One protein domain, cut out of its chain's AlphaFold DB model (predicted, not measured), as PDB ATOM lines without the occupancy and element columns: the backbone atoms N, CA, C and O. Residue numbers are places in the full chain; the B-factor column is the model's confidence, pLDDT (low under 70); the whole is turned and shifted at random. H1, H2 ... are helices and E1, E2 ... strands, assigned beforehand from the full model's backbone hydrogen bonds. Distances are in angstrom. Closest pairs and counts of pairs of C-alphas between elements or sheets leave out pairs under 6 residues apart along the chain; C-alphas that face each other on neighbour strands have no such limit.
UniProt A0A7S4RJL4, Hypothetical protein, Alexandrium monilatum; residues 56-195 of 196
ATOM      1  N   ARG A  56      38.439 112.342 120.282       84.62
ATOM      2  CA  ARG A  56      37.706 112.520 121.545       84.62
ATOM      3  C   ARG A  56      38.496 113.246 122.637       84.62
ATOM      4  O   ARG A  56      37.980 113.391 123.752       84.62
ATOM      5  N   LEU A  57      39.746 113.630 122.373       84.19
ATOM      6  CA  LEU A  57      40.639 114.271 123.350       84.19
ATOM      7  C   LEU A  57      40.877 115.757 123.052       84.19
ATOM      8  O   LEU A  57      40.982 116.547 123.987       84.19
ATOM      9  N   GLY A  58      40.869 116.155 121.776       86.62
ATOM     10  CA  GLY A  58      41.252 117.513 121.378       86.62
ATOM     11  C   GLY A  58      42.761 117.746 121.513       86.62
ATOM     12  O   GLY A  58      43.515 116.816 121.793       86.62
ATOM     13  N   GLN A  59      43.211 118.982 121.280       91.75
ATOM     14  CA  GLN A  59      44.631 119.318 121.402       91.75
ATOM     15  C   GLN A  59      45.050 119.504 122.865       91.75
ATOM     16  O   GLN A  59      44.291 120.040 123.672       91.75
ATOM     17  N   ALA A  60      46.277 119.097 123.184       92.56
ATOM     18  CA  ALA A  60      46.885 119.222 124.499       92.56
ATOM     19  C   ALA A  60      47.999 120.278 124.484       92.56
ATOM     20  O   ALA A  60      48.953 120.182 123.715       92.56
ATOM     21  N   GLU A  61      47.895 121.273 125.363       92.75
ATOM     22  CA  GLU A  61      48.957 122.263 125.615       92.75
ATOM     23  C   GLU A  61      49.994 121.743 126.623       92.75
ATOM     24  O   GLU A  61      51.145 122.182 126.645       92.75
ATOM     25  N   LEU A  62      49.585 120.787 127.457       93.50
ATOM     26  CA  LEU A  62      50.419 120.127 128.444       93.50
ATOM     27  C   LEU A  62      50.069 118.639 128.482       93.50
ATOM     28  O   LEU A  62      48.908 118.280 128.678       93.50
ATOM     29  N   LEU A  63      51.079 117.789 128.338       96.31
ATOM     30  CA  LEU A  63      51.000 116.354 128.590       96.31
ATOM     31  C   LEU A  63      51.803 116.036 129.852       96.31
ATOM     32  O   LEU A  63      52.962 116.427 129.951       96.31
ATOM     33  N   VAL A  64      51.195 115.324 130.798       97.12
ATOM     34  CA  VAL A  64      51.872 114.846 132.010       97.12
ATOM     35  C   VAL A  64      51.964 113.327 131.952       97.12
ATOM     36  O   VAL A  64      50.950 112.653 131.769       97.12
ATOM     37  N   LEU A  65      53.177 112.804 132.093       98.19
ATOM     38  CA  LEU A  65      53.493 111.384 132.155       98.19
ATOM     39  C   LEU A  65      53.912 111.063 133.591       98.19
ATOM     40  O   LEU A  65      55.011 111.410 134.012       98.19
ATOM     41  N   ASP A  66      52.995 110.443 134.324       96.25
ATOM     42  CA  ASP A  66      53.142 110.087 135.740       96.25
ATOM     43  C   ASP A  66      52.517 108.703 135.984       96.25
ATOM     44  O   ASP A  66      51.570 108.505 136.738       96.25
ATOM     45  N   HIS A  67      52.925 107.744 135.160       94.06
ATOM     46  CA  HIS A  67      52.440 106.369 135.223       94.06
ATOM     47  C   HIS A  67      53.640 105.428 135.063       94.06
ATOM     48  O   HIS A  67      54.741 105.699 135.526       94.06
ATOM     49  N   ARG A  68      53.466 104.298 134.383       94.88
ATOM     50  CA  ARG A  68      54.561 103.384 134.070       94.88
ATOM     51  C   ARG A  68      55.593 104.006 133.107       94.88
ATOM     52  O   ARG A  68      55.419 103.956 131.892       94.88
ATOM     53  N   GLY A  69      56.726 104.465 133.649       95.62
ATOM     54  CA  GLY A  69      57.845 105.072 132.904       95.62
ATOM     55  C   GLY A  69      58.363 104.267 131.702       95.62
ATOM     56  O   GLY A  69      58.791 104.837 130.696       95.62
ATOM     57  N   THR A  70      58.260 102.935 131.741       96.31
ATOM     58  CA  THR A  70      58.736 102.048 130.664       96.31
ATOM     59  C   THR A  70      57.936 102.159 129.365       96.31
ATOM     60  O   THR A  70      58.442 101.749 128.324       96.31
ATOM     61  N   VAL A  71      56.742 102.768 129.380       96.19
ATOM     62  CA  VAL A  71      55.910 103.008 128.179       96.19
ATOM     63  C   VAL A  71      55.718 104.478 127.823       96.19
ATOM     64  O   VAL A  71      55.062 104.780 126.833       96.19
ATOM     65  N   TYR A  72      56.360 105.403 128.539       97.81
ATOM     66  CA  TYR A  72      56.257 106.841 128.254       97.81
ATOM     67  C   TYR A  72      56.551 107.196 126.794       97.81
ATOM     68  O   TYR A  72      55.887 108.055 126.230       97.81
ATOM     69  N   HIS A  73      57.522 106.530 126.166       95.94
ATOM     70  CA  HIS A  73      57.860 106.738 124.758       95.94
ATOM     71  C   HIS A  73      56.757 106.290 123.784       95.94
ATOM     72  O   HIS A  73      56.556 106.939 122.763       95.94
ATOM     73  N   GLU A  74      56.035 105.211 124.092       95.38
ATOM     74  CA  GLU A  74      54.923 104.710 123.273       95.38
ATOM     75  C   GLU A  74      53.717 105.648 123.381       95.38
ATOM     76  O   GLU A  74      53.152 106.063 122.367       95.38
ATOM     77  N   ASP A  75      53.371 106.045 124.608       96.06
ATOM     78  CA  ASP A  75      52.262 106.963 124.859       96.06
ATOM     79  C   ASP A  75      52.564 108.375 124.339       96.06
ATOM     80  O   ASP A  75      51.691 109.013 123.751       96.06
ATOM     81  N   LEU A  76      53.806 108.858 124.468       96.31
ATOM     82  CA  LEU A  76      54.215 110.127 123.867       96.31
ATOM     83  C   LEU A  76      54.118 110.068 122.339       96.31
ATOM     84  O   LEU A  76      53.535 110.974 121.750       96.31
ATOM     85  N   ALA A  77      54.599 108.998 121.698       94.44
ATOM     86  CA  ALA A  77      54.472 108.831 120.249       94.44
ATOM     87  C   ALA A  77      53.005 108.857 119.784       94.44
ATOM     88  O   ALA A  77      52.679 109.455 118.759       94.44
ATOM     89  N   ALA A  78      52.099 108.239 120.549       94.19
ATOM     90  CA  ALA A  78      50.666 108.267 120.263       94.19
ATOM     91  C   ALA A  78      50.026 109.645 120.531       94.19
ATOM     92  O   ALA A  78      49.063 110.016 119.856       94.19
ATOM     93  N   ALA A  79      50.556 110.409 121.490       94.88
ATOM     94  CA  ALA A  79      50.070 111.735 121.860       94.88
ATOM     95  C   ALA A  79      50.643 112.875 121.005       94.88
ATOM     96  O   ALA A  79      50.015 113.928 120.931       94.88
ATOM     97  N   GLU A  80      51.786 112.694 120.338       93.00
ATOM     98  CA  GLU A  80      52.440 113.708 119.496       93.00
ATOM     99  C   GLU A  80      51.477 114.424 118.524       93.00
ATOM    100  O   GLU A  80      51.494 115.657 118.488       93.00
ATOM    101  N   PRO A  81      50.568 113.733 117.800       91.88
ATOM    102  CA  PRO A  81      49.599 114.389 116.917       91.88
ATOM    103  C   PRO A  81      48.565 115.272 117.634       91.88
ATOM    104  O   PRO A  81      47.899 116.082 116.988       91.88
ATOM    105  N   LEU A  82      48.384 115.091 118.944       93.44
ATOM    106  CA  LEU A  82      47.479 115.878 119.780       93.44
ATOM    107  C   LEU A  82      48.169 117.087 120.413       93.44
ATOM    108  O   LEU A  82      47.482 117.972 120.919       93.44
ATOM    109  N   LEU A  83      49.500 117.156 120.401       94.31
ATOM    110  CA  LEU A  83      50.222 118.262 121.014       94.31
ATOM    111  C   LEU A  83      49.991 119.557 120.224       94.31
ATOM    112  O   LEU A  83      50.227 119.638 119.018       94.31
ATOM    113  N   ALA A  84      49.520 120.593 120.917       93.06
ATOM    114  CA  ALA A  84      49.382 121.925 120.350       93.06
ATOM    115  C   ALA A  84      50.758 122.524 119.997       93.06
ATOM    116  O   ALA A  84      51.801 122.133 120.531       93.06
ATOM    117  N   CYS A  85      50.776 123.534 119.124       91.12
ATOM    118  CA  CYS A  85      52.002 124.288 118.873       91.12
ATOM    119  C   CYS A  85      52.483 124.948 120.176       91.12
ATOM    120  O   CYS A  85      51.749 125.717 120.790       91.12
ATOM    121  N   GLY A  86      53.721 124.656 120.582       91.12
ATOM    122  CA  GLY A  86      54.282 125.150 121.844       91.12
ATOM    123  C   GLY A  86      53.900 124.330 123.080       91.12
ATOM    124  O   GLY A  86      54.246 124.742 124.187       91.12
ATOM    125  N   ALA A  87      53.233 123.184 122.903       94.62
ATOM    126  CA  ALA A  87      52.907 122.289 124.001       94.62
ATOM    127  C   ALA A  87      54.156 121.785 124.736       94.62
ATOM    128  O   ALA A  87      55.243 121.654 124.160       94.62
ATOM    129  N   ARG A  88      53.978 121.478 126.020       96.25
ATOM    130  CA  ARG A  88      55.014 120.899 126.879       96.25
ATOM    131  C   ARG A  88      54.639 119.484 127.291       96.25
ATOM    132  O   ARG A  88      53.472 119.174 127.506       96.25
ATOM    133  N   VAL A  89      55.652 118.644 127.436       98.00
ATOM    134  CA  VAL A  89      55.551 117.322 128.048       98.00
ATOM    135  C   VAL A  89      56.316 117.380 129.360       98.00
ATOM    136  O   VAL A  89      57.454 117.841 129.377       98.00
ATOM    137  N   LEU A  90      55.696 116.940 130.445       98.31
ATOM    138  CA  LEU A  90      56.327 116.770 131.747       98.31
ATOM    139  C   LEU A  90      56.297 115.283 132.087       98.31
ATOM    140  O   LEU A  90      55.222 114.694 132.098       98.31
ATOM    141  N   ALA A  91      57.454 114.686 132.339       98.56
ATOM    142  CA  ALA A  91      57.583 113.299 132.761       98.56
ATOM    143  C   ALA A  91      58.193 113.242 134.161       98.56
ATOM    144  O   ALA A  91      59.260 113.818 134.378       98.56
ATOM    145  N   ASP A  92      57.501 112.570 135.075       97.69
ATOM    146  CA  ASP A  92      57.957 112.317 136.444       97.69
ATOM    147  C   ASP A  92      58.662 110.955 136.541       97.69
ATOM    148  O   ASP A  92      58.480 110.098 135.663       97.69
ATOM    149  N   ASN A  93      59.458 110.748 137.591       97.56
ATOM    150  CA  ASN A  93      60.128 109.474 137.880       97.56
ATOM    151  C   ASN A  93      61.074 108.973 136.779       97.56
ATOM    152  O   ASN A  93      61.188 107.771 136.492       97.56
ATOM    153  N   VAL A  94      61.763 109.908 136.117       98.38
ATOM    154  CA  VAL A  94      62.591 109.603 134.942       98.38
ATOM    155  C   VAL A  94      63.948 109.014 135.321       98.38
ATOM    156  O   VAL A  94      64.526 108.275 134.515       98.38
ATOM    157  N   LEU A  95      64.437 109.271 136.538       97.88
ATOM    158  CA  LEU A  95      65.640 108.632 137.075       97.88
ATOM    159  C   LEU A  95      65.284 107.440 137.969       97.88
ATOM    160  O   LEU A  95      65.926 106.396 137.845       97.88
ATOM    161  N   LEU A  96      64.264 107.564 138.822       96.88
ATOM    162  CA  LEU A  96      63.793 106.500 139.707       96.88
ATOM    163  C   LEU A  96      62.253 106.437 139.690       96.88
ATOM    164  O   LEU A  96      61.623 107.444 139.961       96.88
ATOM    165  N   PRO A  97      61.621 105.281 139.393       95.69
ATOM    166  CA  PRO A  97      62.212 104.016 138.955       95.69
ATOM    167  C   PRO A  97      62.938 104.089 137.610       95.69
ATOM    168  O   PRO A  97      63.764 103.224 137.340       95.69
ATOM    169  N   GLY A  98      62.672 105.102 136.786       97.31
ATOM    170  CA  GLY A  98      63.418 105.373 135.564       97.31
ATOM    171  C   GLY A  98      62.595 105.254 134.281       97.31
ATOM    172  O   GLY A  98      61.714 104.404 134.151       97.31
ATOM    173  N   ALA A  99      62.943 106.055 133.270       98.12
ATOM    174  CA  ALA A  99      62.324 105.978 131.944       98.12
ATOM    175  C   ALA A  99      63.363 106.003 130.796       98.12
ATOM    176  O   ALA A  99      63.374 106.932 129.985       98.12
ATOM    177  N   PRO A 100      64.242 104.981 130.664       97.38
ATOM    178  CA  PRO A 100      65.347 105.021 129.701       97.38
ATOM    179  C   PRO A 100      64.875 105.188 128.250       97.38
ATOM    180  O   PRO A 100      65.348 106.059 127.526       97.38
ATOM    181  N   LEU A 101      63.886 104.403 127.809       96.44
ATOM    182  CA  LEU A 101      63.401 104.476 126.423       96.44
ATOM    183  C   LEU A 101      62.724 105.811 126.093       96.44
ATOM    184  O   LEU A 101      62.788 106.260 124.949       96.44
ATOM    185  N   PHE A 102      62.136 106.468 127.093       97.38
ATOM    186  CA  PHE A 102      61.641 107.833 126.957       97.38
ATOM    187  C   PHE A 102      62.776 108.825 126.721       97.38
ATOM    188  O   PHE A 102      62.666 109.621 125.794       97.38
ATOM    189  N   LEU A 103      63.885 108.729 127.462       96.69
ATOM    190  CA  LEU A 103      65.059 109.582 127.250       96.69
ATOM    191  C   LEU A 103      65.592 109.464 125.812       96.69
ATOM    192  O   LEU A 103      65.745 110.485 125.147       96.69
ATOM    193  N   CYS A 104      65.740 108.242 125.279       93.44
ATOM    194  CA  CYS A 104      66.100 108.041 123.866       93.44
ATOM    195  C   CYS A 104      65.091 108.674 122.893       93.44
ATOM    196  O   CYS A 104      65.472 109.176 121.836       93.44
ATOM    197  N   TRP A 105      63.794 108.610 123.208       93.62
ATOM    198  CA  TRP A 105      62.753 109.164 122.346       93.62
ATOM    199  C   TRP A 105      62.854 110.688 122.254       93.62
ATOM    200  O   TRP A 105      62.872 111.240 121.146       93.62
ATOM    201  N   VAL A 106      62.948 111.358 123.409       94.31
ATOM    202  CA  VAL A 106      62.964 112.824 123.495       94.31
ATOM    203  C   VAL A 106      64.297 113.422 123.049       94.31
ATOM    204  O   VAL A 106      64.277 114.479 122.423       94.31
ATOM    205  N   GLU A 107      65.426 112.731 123.248       91.50
ATOM    206  CA  GLU A 107      66.754 113.145 122.752       91.50
ATOM    207  C   GLU A 107      66.747 113.465 121.252       91.50
ATOM    208  O   GLU A 107      67.441 114.357 120.771       91.50
ATOM    209  N   GLU A 108      65.962 112.724 120.478       86.69
ATOM    210  CA  GLU A 108      65.975 112.813 119.020       86.69
ATOM    211  C   GLU A 108      65.000 113.855 118.483       86.69
ATOM    212  O   GLU A 108      65.217 114.410 117.405       86.69
ATOM    213  N   ARG A 109      63.918 114.111 119.221       90.31
ATOM    214  CA  ARG A 109      62.704 114.757 118.701       90.31
ATOM    215  C   ARG A 109      62.321 116.030 119.447       90.31
ATOM    216  O   ARG A 109      61.596 116.858 118.896       90.31
ATOM    217  N   HIS A 110      62.782 116.188 120.683       94.12
ATOM    218  CA  HIS A 110      62.360 117.257 121.576       94.12
ATOM    219  C   HIS A 110      63.542 118.126 122.014       94.12
ATOM    220  O   HIS A 110      64.697 117.695 122.026       94.12
ATOM    221  N   ASP A 111      63.242 119.368 122.372       94.81
ATOM    222  CA  ASP A 111      64.090 120.153 123.265       94.81
ATOM    223  C   ASP A 111      63.821 119.670 124.690       94.81
ATOM    224  O   ASP A 111      62.657 119.502 125.062       94.81
ATOM    225  N   VAL A 112      64.874 119.408 125.465       96.31
ATOM    226  CA  VAL A 112      64.792 118.713 126.758       96.31
ATOM    227  C   VAL A 112      65.429 119.566 127.850       96.31
ATOM    228  O   VAL A 112      66.502 120.126 127.655       96.31
ATOM    229  N   ALA A 113      64.771 119.637 129.002       97.25
ATOM    230  CA  ALA A 113      65.312 120.149 130.251       97.25
ATOM    231  C   ALA A 113      65.101 119.099 131.347       97.25
ATOM    232  O   ALA A 113      63.997 118.569 131.503       97.25
ATOM    233  N   ILE A 114      66.162 118.792 132.091       98.19
ATOM    234  CA  ILE A 114      66.144 117.827 133.193       98.19
ATOM    235  C   ILE A 114      66.271 118.602 134.501       98.19
ATOM    236  O   ILE A 114      67.175 119.422 134.656       98.19
ATOM    237  N   HIS A 115      65.360 118.342 135.431       98.00
ATOM    238  CA  HIS A 115      65.350 118.944 136.755       98.00
ATOM    239  C   HIS A 115      65.648 117.878 137.804       98.00
ATOM    240  O   HIS A 115      64.862 116.947 137.979       98.00
ATOM    241  N   ASP A 116      66.772 118.034 138.503       97.50
ATOM    242  CA  ASP A 116      67.125 117.204 139.650       97.50
ATOM    243  C   ASP A 116      66.238 117.560 140.849       97.50
ATOM    244  O   ASP A 116      66.148 118.723 141.258       97.50
ATOM    245  N   VAL A 117      65.573 116.551 141.403       96.94
ATOM    246  CA  VAL A 117      64.688 116.670 142.564       96.94
ATOM    247  C   VAL A 117      64.959 115.520 143.538       96.94
ATOM    248  O   VAL A 117      65.403 114.458 143.116       96.94
ATOM    249  N   PRO A 118      64.727 115.690 144.850       96.75
ATOM    250  CA  PRO A 118      64.722 114.555 145.769       96.75
ATOM    251  C   PRO A 118      63.506 113.655 145.505       96.75
ATOM    252  O   PRO A 118      62.411 114.163 145.257       96.75
ATOM    253  N   GLU A 119      63.679 112.338 145.634       95.19
ATOM    254  CA  GLU A 119      62.582 111.372 145.493       95.19
ATOM    255  C   GLU A 119      61.490 111.604 146.551       95.19
ATOM    256  O   GLU A 119      61.753 111.933 147.721       95.19
ATOM    257  N   PHE A 120      60.230 111.400 146.155       90.06
ATOM    258  CA  PHE A 120      59.090 111.634 147.025       90.06
ATOM    259  C   PHE A 120      59.145 110.720 148.253       90.06
ATOM    260  O   PHE A 120      59.258 109.500 148.165       90.06
ATOM    261  N   MET A 121      59.063 111.327 149.442       91.38
ATOM    262  CA  MET A 121      59.184 110.639 150.737       91.38
ATOM    263  C   MET A 121      60.524 109.909 150.962       91.38
ATOM    264  O   MET A 121      60.675 109.223 151.975       91.38
ATOM    265  N   ARG A 122      61.505 110.076 150.067       92.06
ATOM    266  CA  ARG A 122      62.838 109.459 150.113       92.06
ATOM    267  C   ARG A 122      63.910 110.480 149.712       92.06
ATOM    268  O   ARG A 122      64.584 110.304 148.705       92.06
ATOM    269  N   PRO A 123      64.136 111.533 150.522       92.81
ATOM    270  CA  PRO A 123      65.108 112.588 150.205       92.81
ATOM    271  C   PRO A 123      66.562 112.091 150.157       92.81
ATOM    272  O   PRO A 123      67.471 112.850 149.843       92.81
ATOM    273  N   ASP A 124      66.783 110.831 150.527       94.38
ATOM    274  CA  ASP A 124      68.043 110.114 150.455       94.38
ATOM    275  C   ASP A 124      68.343 109.534 149.057       94.38
ATOM    276  O   ASP A 124      69.415 108.948 148.873       94.38
ATOM    277  N   LEU A 125      67.399 109.654 148.118       96.44
ATOM    278  CA  LEU A 125      67.488 109.224 146.725       96.44
ATOM    279  C   LEU A 125      67.222 110.409 145.789       96.44
ATOM    280  O   LEU A 125      66.432 111.301 146.103       96.44
ATOM    281  N   ASP A 126      67.867 110.378 144.628       96.88
ATOM    282  CA  ASP A 126      67.703 111.398 143.591       96.88
ATOM    283  C   ASP A 126      66.617 110.986 142.590       96.88
ATOM    284  O   ASP A 126      66.513 109.813 142.240       96.88
ATOM    285  N   ASP A 127      65.868 111.933 142.047       97.56
ATOM    286  CA  ASP A 127      64.978 111.699 140.915       97.56
ATOM    287  C   ASP A 127      65.055 112.843 139.893       97.56
ATOM    288  O   ASP A 127      65.632 113.906 140.145       97.56
ATOM    289  N   TRP A 128      64.505 112.605 138.704       98.38
ATOM    290  CA  TRP A 128      64.437 113.554 137.607       98.38
ATOM    291  C   TRP A 128      63.001 113.792 137.169       98.38
ATOM    292  O   TRP A 128      62.302 112.866 136.757       98.38
ATOM    293  N   ILE A 129      62.651 115.075 137.095       98.31
ATOM    294  CA  ILE A 129      61.526 115.546 136.292       98.31
ATOM    295  C   ILE A 129      62.078 116.036 134.960       98.31
ATOM    296  O   ILE A 129      62.949 116.909 134.911       98.31
ATOM    297  N   VAL A 130      61.550 115.506 133.861       98.50
ATOM    298  CA  VAL A 130      61.918 115.947 132.515       98.50
ATOM    299  C   VAL A 130      60.814 116.804 131.926       98.50
ATOM    300  O   VAL A 130      59.674 116.366 131.797       98.50
ATOM    301  N   VAL A 131      61.175 118.013 131.504       98.25
ATOM    302  CA  VAL A 131      60.316 118.888 130.707       98.25
ATOM    303  C   VAL A 131      60.826 118.883 129.276       98.25
ATOM    304  O   VAL A 131      61.996 119.167 129.025       98.25
ATOM    305  N   SER A 132      59.959 118.577 128.314       97.25
ATOM    306  CA  SER A 132      60.332 118.560 126.903       97.25
ATOM    307  C   SER A 132      59.298 119.236 126.004       97.25
ATOM    308  O   SER A 132      58.145 119.442 126.388       97.25
ATOM    309  N   ALA A 133      59.707 119.623 124.797       96.31
ATOM    310  CA  ALA A 133      58.804 120.141 123.770       96.31
ATOM    311  C   ALA A 133      59.205 119.668 122.371       96.31
ATOM    312  O   ALA A 133      60.403 119.639 122.085       96.31
ATOM    313  N   PRO A 134      58.239 119.346 121.488       93.31
ATOM    314  CA  PRO A 134      58.545 118.937 120.121       93.31
ATOM    315  C   PRO A 134      59.365 120.001 119.378       93.31
ATOM    316  O   PRO A 134      59.012 121.186 119.388       93.31
ATOM    317  N   ARG A 135      60.444 119.596 118.697       89.81
ATOM    318  CA  ARG A 135      61.253 120.527 117.897       89.81
ATOM    319  C   ARG A 135      60.471 121.020 116.683       89.81
ATOM    320  O   ARG A 135      59.885 120.238 115.938       89.81
ATOM    321  N   ARG A 136      60.539 122.331 116.425       72.12
ATOM    322  CA  ARG A 136      59.828 123.010 115.320       72.12
ATOM    323  C   ARG A 136      60.248 122.568 113.914       72.12
ATOM    324  O   ARG A 136      59.496 122.775 112.969       72.12
ATOM    325  N   SER A 137      61.418 121.956 113.769       59.47
ATOM    326  CA  SER A 137      61.848 121.314 112.530       59.47
ATOM    327  C   SER A 137      62.569 120.019 112.869       59.47
ATOM    328  O   SER A 137      63.739 120.034 113.263       59.47
ATOM    329  N   ALA A 138      61.901 118.885 112.682       52.00
ATOM    330  CA  ALA A 138      62.613 117.636 112.486       52.00
ATOM    331  C   ALA A 138      63.287 117.718 111.109       52.00
ATOM    332  O   ALA A 138      62.754 117.243 110.109       52.00
ATOM    333  N   SER A 139      64.451 118.375 111.023       43.31
ATOM    334  CA  SER A 139      65.380 118.009 109.960       43.31
ATOM    335  C   SER A 139      65.633 116.523 110.158       43.31
ATOM    336  O   SER A 139      65.990 116.105 111.261       43.31
ATOM    337  N   ALA A 140      65.352 115.726 109.131       45.91
ATOM    338  CA  ALA A 140      65.662 114.311 109.100       45.91
ATOM    339  C   ALA A 140      67.188 114.143 109.197       45.91
ATOM    340  O   ALA A 140      67.888 113.993 108.202       45.91
ATOM    341  N   ALA A 141      67.717 114.220 110.410       42.25
ATOM    342  CA  ALA A 141      69.107 114.000 110.752       42.25
ATOM    343  C   ALA A 141      69.096 113.223 112.075       42.25
ATOM    344  O   ALA A 141      68.472 113.639 113.041       42.25
ATOM    345  N   ALA A 142      69.714 112.058 112.208       45.34
ATOM    346  CA  ALA A 142      70.831 111.512 111.462       45.34
ATOM    347  C   ALA A 142      70.774 109.981 111.501       45.34
ATOM    348  O   ALA A 142      70.197 109.392 112.420       45.34
ATOM    349  N   GLY A 143      71.415 109.337 110.523       49.28
ATOM    350  CA  GLY A 143      71.682 107.903 110.562       49.28
ATOM    351  C   GLY A 143      72.234 107.482 111.928       49.28
ATOM    352  O   GLY A 143      73.080 108.154 112.516       49.28
ATOM    353  N   SER A 144      71.709 106.378 112.455       55.69
ATOM    354  CA  SER A 144      72.098 105.852 113.760       55.69
ATOM    355  C   SER A 144      73.569 105.419 113.732       55.69
ATOM    356  O   SER A 144      73.920 104.432 113.079       55.69
ATOM    357  N   SER A 145      74.438 106.177 114.411       65.62
ATOM    358  CA  SER A 145      75.830 105.783 114.645       65.62
ATOM    359  C   SER A 145      75.879 104.497 115.482       65.62
ATOM    360  O   SER A 145      74.931 104.178 116.201       65.62
ATOM    361  N   ALA A 146      76.980 103.741 115.406       63.50
ATOM    362  CA  ALA A 146      77.149 102.524 116.207       63.50
ATOM    363  C   ALA A 146      76.984 102.799 117.717       63.50
ATOM    364  O   ALA A 146      76.201 102.114 118.363       63.50
ATOM    365  N   ALA A 147      77.578 103.887 118.219       65.25
ATOM    366  CA  ALA A 147      77.428 104.327 119.608       65.25
ATOM    367  C   ALA A 147      75.958 104.570 120.003       65.25
ATOM    368  O   ALA A 147      75.508 104.090 121.039       65.25
ATOM    369  N   ARG A 148      75.160 105.220 119.139       69.44
ATOM    370  CA  ARG A 148      73.717 105.416 119.388       69.44
ATOM    371  C   ARG A 148      72.937 104.099 119.405       69.44
ATOM    372  O   ARG A 148      71.933 103.995 120.104       69.44
ATOM    373  N   ARG A 149      73.357 103.087 118.636       68.62
ATOM    374  CA  ARG A 149      72.737 101.750 118.682       68.62
ATOM    375  C   ARG A 149      73.049 101.021 119.986       68.62
ATOM    376  O   ARG A 149      72.148 100.375 120.519       68.62
ATOM    377  N   ASP A 150      74.270 101.154 120.491       73.38
ATOM    378  CA  ASP A 150      74.698 100.521 121.739       73.38
ATOM    379  C   ASP A 150      73.980 101.138 122.948       73.38
ATOM    380  O   ASP A 150      73.350 100.400 123.706       73.38
ATOM    381  N   VAL A 151      73.906 102.474 123.035       75.00
ATOM    382  CA  VAL A 151      73.114 103.183 124.064       75.00
ATOM    383  C   VAL A 151      71.655 102.717 124.059       75.00
ATOM    384  O   VAL A 151      71.106 102.351 125.096       75.00
ATOM    385  N   ARG A 152      71.025 102.628 122.879       77.31
ATOM    386  CA  ARG A 152      69.643 102.128 122.757       77.31
ATOM    387  C   ARG A 152      69.497 100.672 123.211       77.31
ATOM    388  O   ARG A 152      68.446 100.303 123.738       77.31
ATOM    389  N   ARG A 153      70.499  99.814 122.983       79.00
ATOM    390  CA  ARG A 153      70.470  98.414 123.438       79.00
ATOM    391  C   ARG A 153      70.557  98.337 124.960       79.00
ATOM    392  O   ARG A 153      69.765  97.607 125.560       79.00
ATOM    393  N   ASP A 154      71.448  99.113 125.561       89.25
ATOM    394  CA  ASP A 154      71.583  99.196 127.014       89.25
ATOM    395  C   ASP A 154      70.305  99.742 127.650       89.25
ATOM    396  O   ASP A 154      69.790  99.167 128.606       89.25
ATOM    397  N   PHE A 155      69.695 100.764 127.051       94.75
ATOM    398  CA  PHE A 155      68.466 101.369 127.559       94.75
ATOM    399  C   PHE A 155      67.260 100.425 127.483       94.75
ATOM    400  O   PHE A 155      66.421 100.441 128.381       94.75
ATOM    401  N   ARG A 156      67.186  99.537 126.482       94.44
ATOM    402  CA  ARG A 156      66.172  98.464 126.454       94.44
ATOM    403  C   ARG A 156      66.344  97.487 127.610       94.44
ATOM    404  O   ARG A 156      65.356  97.126 128.246       94.44
ATOM    405  N   ARG A 157      67.582  97.065 127.891       95.50
ATOM    406  CA  ARG A 157      67.871  96.193 129.036       95.50
ATOM    407  C   ARG A 157      67.504  96.893 130.346       95.50
ATOM    408  O   ARG A 157      66.790  96.306 131.150       95.50
ATOM    409  N   LEU A 158      67.946  98.136 130.536       96.44
ATOM    410  CA  LEU A 158      67.630  98.925 131.729       96.44
ATOM    411  C   LEU A 158      66.119  99.091 131.893       96.44
ATOM    412  O   LEU A 158      65.604  98.850 132.976       96.44
ATOM    413  N   SER A 159      65.386  99.391 130.819       97.06
ATOM    414  CA  SER A 159      63.923  99.488 130.859       97.06
ATOM    415  C   SER A 159      63.253  98.181 131.296       97.06
ATOM    416  O   SER A 159      62.249  98.228 132.000       97.06
ATOM    417  N   ALA A 160      63.793  97.018 130.920       96.69
ATOM    418  CA  ALA A 160      63.292  95.730 131.402       96.69
ATOM    419  C   ALA A 160      63.591  95.516 132.899       96.69
ATOM    420  O   ALA A 160      62.752  94.982 133.621       96.69
ATOM    421  N   GLU A 161      64.757  95.958 133.385       97.12
ATOM    422  CA  GLU A 161      65.086  95.928 134.817       97.12
ATOM    423  C   GLU A 161      64.170  96.855 135.635       97.12
ATOM    424  O   GLU A 161      63.711  96.452 136.706       97.12
ATOM    425  N   VAL A 162      63.850  98.045 135.108       97.88
ATOM    426  CA  VAL A 162      62.881  98.984 135.701       97.88
ATOM    427  C   VAL A 162      61.488  98.362 135.794       97.88
ATOM    428  O   VAL A 162      60.870  98.405 136.858       97.88
ATOM    429  N   ASP A 163      60.987  97.756 134.712       96.75
ATOM    430  CA  ASP A 163      59.665  97.110 134.713       96.75
ATOM    431  C   ASP A 163      59.622  95.976 135.753       96.75
ATOM    432  O   ASP A 163      58.691  95.883 136.555       96.75
ATOM    433  N   ALA A 164      60.683  95.162 135.807       96.75
ATOM    434  CA  ALA A 164      60.783  94.031 136.722       96.75
ATOM    435  C   ALA A 164      60.826  94.446 138.202       96.75
ATOM    436  O   ALA A 164      60.188  93.790 139.032       96.75
ATOM    437  N   ILE A 165      61.575  95.497 138.563       97.06
ATOM    438  CA  ILE A 165      61.613  95.967 139.955       97.06
ATOM    439  C   ILE A 165      60.320  96.688 140.346       97.06
ATOM    440  O   ILE A 165      59.814  96.444 141.437       97.06
ATOM    441  N   SER A 166      59.743  97.489 139.443       95.88
ATOM    442  CA  SER A 166      58.483  98.202 139.690       95.88
ATOM    443  C   SER A 166      57.324  97.228 139.889       95.88
ATOM    444  O   SER A 166      56.485  97.405 140.764       95.88
ATOM    445  N   TRP A 167      57.291  96.136 139.124       94.81
ATOM    446  CA  TRP A 167      56.298  95.084 139.332       94.81
ATOM    447  C   TRP A 167      56.490  94.356 140.667       94.81
ATOM    448  O   TRP A 167      55.519  94.026 141.351       94.81
ATOM    449  N   ARG A 168      57.744  94.117 141.069       96.62
ATOM    450  CA  ARG A 168      58.074  93.484 142.352       96.62
ATOM    451  C   ARG A 168      57.677  94.361 143.537       96.62
ATOM    452  O   ARG A 168      57.093  93.845 144.488       96.62
ATOM    453  N   SER A 169      57.899  95.673 143.445       95.31
ATOM    454  CA  SER A 169      57.559  96.624 144.509       95.31
ATOM    455  C   SER A 169      56.063  96.705 144.806       95.31
ATOM    456  O   SER A 169      55.678  97.130 145.891       95.31
ATOM    457  N   MET A 170      55.202  96.272 143.877       92.62
ATOM    458  CA  MET A 170      53.758  96.162 144.122       92.62
ATOM    459  C   MET A 170      53.389  95.011 145.072       92.62
ATOM    460  O   MET A 170      52.246  94.935 145.517       92.62
ATOM    461  N   ARG A 171      54.310  94.075 145.337       94.69
ATOM    462  CA  ARG A 171      54.049  92.838 146.094       94.69
ATOM    463  C   ARG A 171      54.886  92.730 147.356       94.69
ATOM    464  O   ARG A 171      54.420  92.183 148.349       94.69
ATOM    465  N   GLU A 172      56.111  93.232 147.304       95.81
ATOM    466  CA  GLU A 172      57.070  93.143 148.395       95.81
ATOM    467  C   GLU A 172      57.976  94.379 148.437       95.81
ATOM    468  O   GLU A 172      58.163  95.041 147.413       95.81
ATOM    469  N   PRO A 173      58.556  94.712 149.602       95.81
ATOM    470  CA  PRO A 173      59.561  95.763 149.690       95.81
ATOM    471  C   PRO A 173      60.757  95.476 148.771       95.81
ATOM    472  O   PRO A 173      61.237  94.346 148.695       95.81
ATOM    473  N   VAL A 174      61.274  96.515 148.115       96.44
ATOM    474  CA  VAL A 174      62.471  96.439 147.266       96.44
ATOM    475  C   VAL A 174      63.524  97.442 147.724       96.44
ATOM    476  O   VAL A 174      63.204  98.494 148.282       96.44
ATOM    477  N   ASP A 175      64.792  97.130 147.462       96.50
ATOM    478  CA  ASP A 175      65.903  98.038 147.737       96.50
ATOM    479  C   ASP A 175      66.078  99.048 146.594       96.50
ATOM    480  O   ASP A 175      66.815  98.834 145.627       96.50
ATOM    481  N   TRP A 176      65.358 100.165 146.709       96.19
ATOM    482  CA  TRP A 176      65.426 101.266 145.750       96.19
ATOM    483  C   TRP A 176      66.794 101.950 145.700       96.19
ATOM    484  O   TRP A 176      67.178 102.439 144.640       96.19
ATOM    485  N   ARG A 177      67.554 101.944 146.803       97.19
ATOM    486  CA  ARG A 177      68.899 102.529 146.847       97.19
ATOM    487  C   ARG A 177      69.857 101.702 146.003       97.19
ATOM    488  O   ARG A 177      70.456 102.234 145.073       97.19
ATOM    489  N   ALA A 178      69.923 100.398 146.262       97.06
ATOM    490  CA  ALA A 178      70.759  99.492 145.481       97.06
ATOM    491  C   ALA A 178      70.340  99.458 144.001       97.06
ATOM    492  O   ALA A 178      71.165  99.243 143.111       97.06
ATOM    493  N   PHE A 179      69.054  99.663 143.704       97.31
ATOM    494  CA  PHE A 179      68.592  99.801 142.327       97.31
ATOM    495  C   PHE A 179      69.096 101.092 141.668       97.31
ATOM    496  O   PHE A 179      69.676 101.030 140.582       97.31
ATOM    497  N   GLN A 180      68.932 102.237 142.333       96.31
ATOM    498  CA  GLN A 180      69.396 103.531 141.837       96.31
ATOM    499  C   GLN A 180      70.915 103.552 141.625       96.31
ATOM    500  O   GLN A 180      71.370 104.017 140.585       96.31
ATOM    501  N   GLU A 181      71.696 102.975 142.541       96.62
ATOM    502  CA  GLU A 181      73.158 102.857 142.417       96.62
ATOM    503  C   GLU A 181      73.592 102.103 141.147       96.62
ATOM    504  O   GLU A 181      74.657 102.379 140.595       96.62
ATOM    505  N   ARG A 182      72.756 101.185 140.638       95.31
ATOM    506  CA  ARG A 182      73.010 100.461 139.381       95.31
ATOM    507  C   ARG A 182      72.497 101.195 138.142       95.31
ATOM    508  O   ARG A 182      73.155 101.141 137.107       95.31
ATOM    509  N   LEU A 183      71.328 101.834 138.224       95.75
ATOM    510  CA  LEU A 183      70.670 102.487 137.084       95.75
ATOM    511  C   LEU A 183      71.242 103.882 136.793       95.75
ATOM    512  O   LEU A 183      71.554 104.203 135.643       95.75
ATOM    513  N   ALA A 184      71.388 104.710 137.830       96.62
ATOM    514  CA  ALA A 184      71.712 106.128 137.705       96.62
ATOM    515  C   ALA A 184      73.017 106.416 136.943       96.62
ATOM    516  O   ALA A 184      73.010 107.345 136.135       96.62
ATOM    517  N   PRO A 185      74.116 105.644 137.101       96.31
ATOM    518  CA  PRO A 185      75.350 105.911 136.361       96.31
ATOM    519  C   PRO A 185      75.176 105.881 134.837       96.31
ATOM    520  O   PRO A 185      75.810 106.666 134.135       96.31
ATOM    521  N   ALA A 186      74.313 105.002 134.317       94.56
ATOM    522  CA  ALA A 186      74.056 104.916 132.881       94.56
ATOM    523  C   ALA A 186      73.256 106.125 132.374       94.56
ATOM    524  O   ALA A 186      73.603 106.703 131.346       94.56
ATOM    525  N   LEU A 187      72.220 106.542 133.112       95.94
ATOM    526  CA  LEU A 187      71.387 107.684 132.721       95.94
ATOM    527  C   LEU A 187      72.131 109.020 132.871       95.94
ATOM    528  O   LEU A 187      72.012 109.882 132.006       95.94
ATOM    529  N   ARG A 188      72.951 109.176 133.919       96.25
ATOM    530  CA  ARG A 188      73.803 110.363 134.123       96.25
ATOM    531  C   ARG A 188      74.852 110.510 133.028       96.25
ATOM    532  O   ARG A 188      74.997 111.597 132.483       96.25
ATOM    533  N   ARG A 189      75.504 109.412 132.636       93.81
ATOM    534  CA  ARG A 189      76.436 109.421 131.502       93.81
ATOM    535  C   ARG A 189      75.749 109.854 130.207       93.81
ATOM    536  O   ARG A 189      76.274 110.699 129.496       93.81
ATOM    537  N   TRP A 190      74.567 109.310 129.919       92.81
ATOM    538  CA  TRP A 190      73.791 109.723 128.747       92.81
ATOM    539  C   TRP A 190      73.452 111.220 128.781       92.81
ATOM    540  O   TRP A 190      73.598 111.904 127.769       92.81
ATOM    541  N   ARG A 191      73.051 111.745 129.946       93.81
ATOM    542  CA  ARG A 191      72.773 113.173 130.140       93.81
ATOM    543  C   ARG A 191      74.003 114.029 129.804       93.81
ATOM    544  O   ARG A 191      73.882 114.984 129.041       93.81
ATOM    545  N   GLU A 192      75.176 113.646 130.310       92.88
ATOM    546  CA  GLU A 192      76.454 114.311 130.020       92.88
ATOM    547  C   GLU A 192      76.807 114.264 128.524       92.88
ATOM    548  O   GLU A 192      77.167 115.285 127.942       92.88
ATOM    549  N   GLU A 193      76.653 113.103 127.876       88.56
ATOM    550  CA  GLU A 193      76.903 112.920 126.437       88.56
ATOM    551  C   GLU A 193      75.968 113.772 125.559       88.56
ATOM    552  O   GLU A 193      76.363 114.210 124.475       88.56
ATOM    553  N   CYS A 194      74.748 114.039 126.034       86.00
ATOM    554  CA  CYS A 194      73.778 114.911 125.371       86.00
ATOM    555  C   CYS A 194      73.976 116.405 125.680       86.00
ATOM    556  O   CYS A 194      73.345 117.239 125.031       86.00
ATOM    557  N   GLY A 195      74.828 116.753 126.651       88.06
ATOM    558  CA  GLY A 195      75.024 118.130 127.109       88.06
ATOM    559  C   GLY A 195      73.810 118.724 127.838       88.06
ATOM    560  O   GLY A 195      73.535 119.913 127.663       88.06
TER     561      GLY A 195
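Overview. This is residues 56 to 195 of the 196 residues of the protein "Hypothetical protein" of Alexandrium monilatum (UniProt A0A7S4RJL4). A twisted sheet of four strands has one face covered by H1, H2, H3 and H5, and its other face bare. The longest helix, H4, lies beyond this cover, off the sheet, and packs on H1, H2 and H3; a loop swings from E4 round to it. The printed part has 140 residues, in the order E1 H1 E2 H2 H3 E3 E4 H4 H5; the sheet is mixed, in the order E1 E2 E4 E3, and the class is mixed, helices and strands. It is compact, with a radius of gyration of the C-alphas of 15.3 A and spans of 43 by 39 by 23 A.

Along the chain. E1, residues 60 to 65, begins at C-alpha 60 (46.885, 119.222, 124.499). H1 is residues 69 to 82, 19.9 A long, and E2 residues 83 to 91, bending by 117 degrees at residue 86. H2, residues 94 to 98, and H3, residues 100 to 109, follow. E3, residues 110 to 119, is 24.6 A long; E4, residues 122 to 134, is 31.7 A long and bends by 87 degrees at residue 125. H4, residues 146 to 169, is 34.9 A long from C-alpha 146 (77.149, 102.524, 116.207). H5, residues 176 to 194, is 25.9 A long, with a kink of 40 degrees near residue 183, and ends at C-alpha 194 (73.778, 114.911, 125.371).

Arrangement. E1 and E2 are parallel, with N 63 and O 88 2.9 A apart; with H1 they make a strand-helix-strand unit, a helix between two parallel neighbour strands, its crossover right-handed. E2 and E4 are antiparallel, with N 89 and O 132 2.8 A apart. E3 and E4 form a hairpin, with N 113 and O 131 2.8 A apart. E2, H2, H3 and E3 make a split unit, E4 between its strands, with a right-handed crossover. H1, H3 and H5 on the same face make two layers, helices on one face of a sheet; their heights over the sheet are 8.6, 9.0 and 8.1 A. H1 and H3 touch at a shallow tilt of 29 degrees, the same way, closest at the C-alphas of His 73 and Phe 102, 4.5 A. H3, H4 and H5 are an up-and-down bundle, each helix running against the one before. H3 and H4 touch at a steep tilt of 42 degrees, closest at the C-alphas of Pro 100 and Phe 155, 5.3 A. H2 touches H5, closest at the C-alphas of Leu 95 and Ala 184, 6.6 A. Every O i to N i+4 pair is within hydrogen-bond range in H4; the counts are 6 of 10 in H1, 4 of 6 in H3, 11 of 15 in H5 and 0 of 1 in H2, where O i to N i+3 has 0 of 2.

Size, cuts and confidence. The C-alphas farthest apart, of Ser 139 and Glu 172, are 46.5 A apart. The printed part has no cut; the link from E4 to H4 is long, with 11 residues. Mean pLDDT of the printed part is 90.6; residues 137 to 149 are under 70.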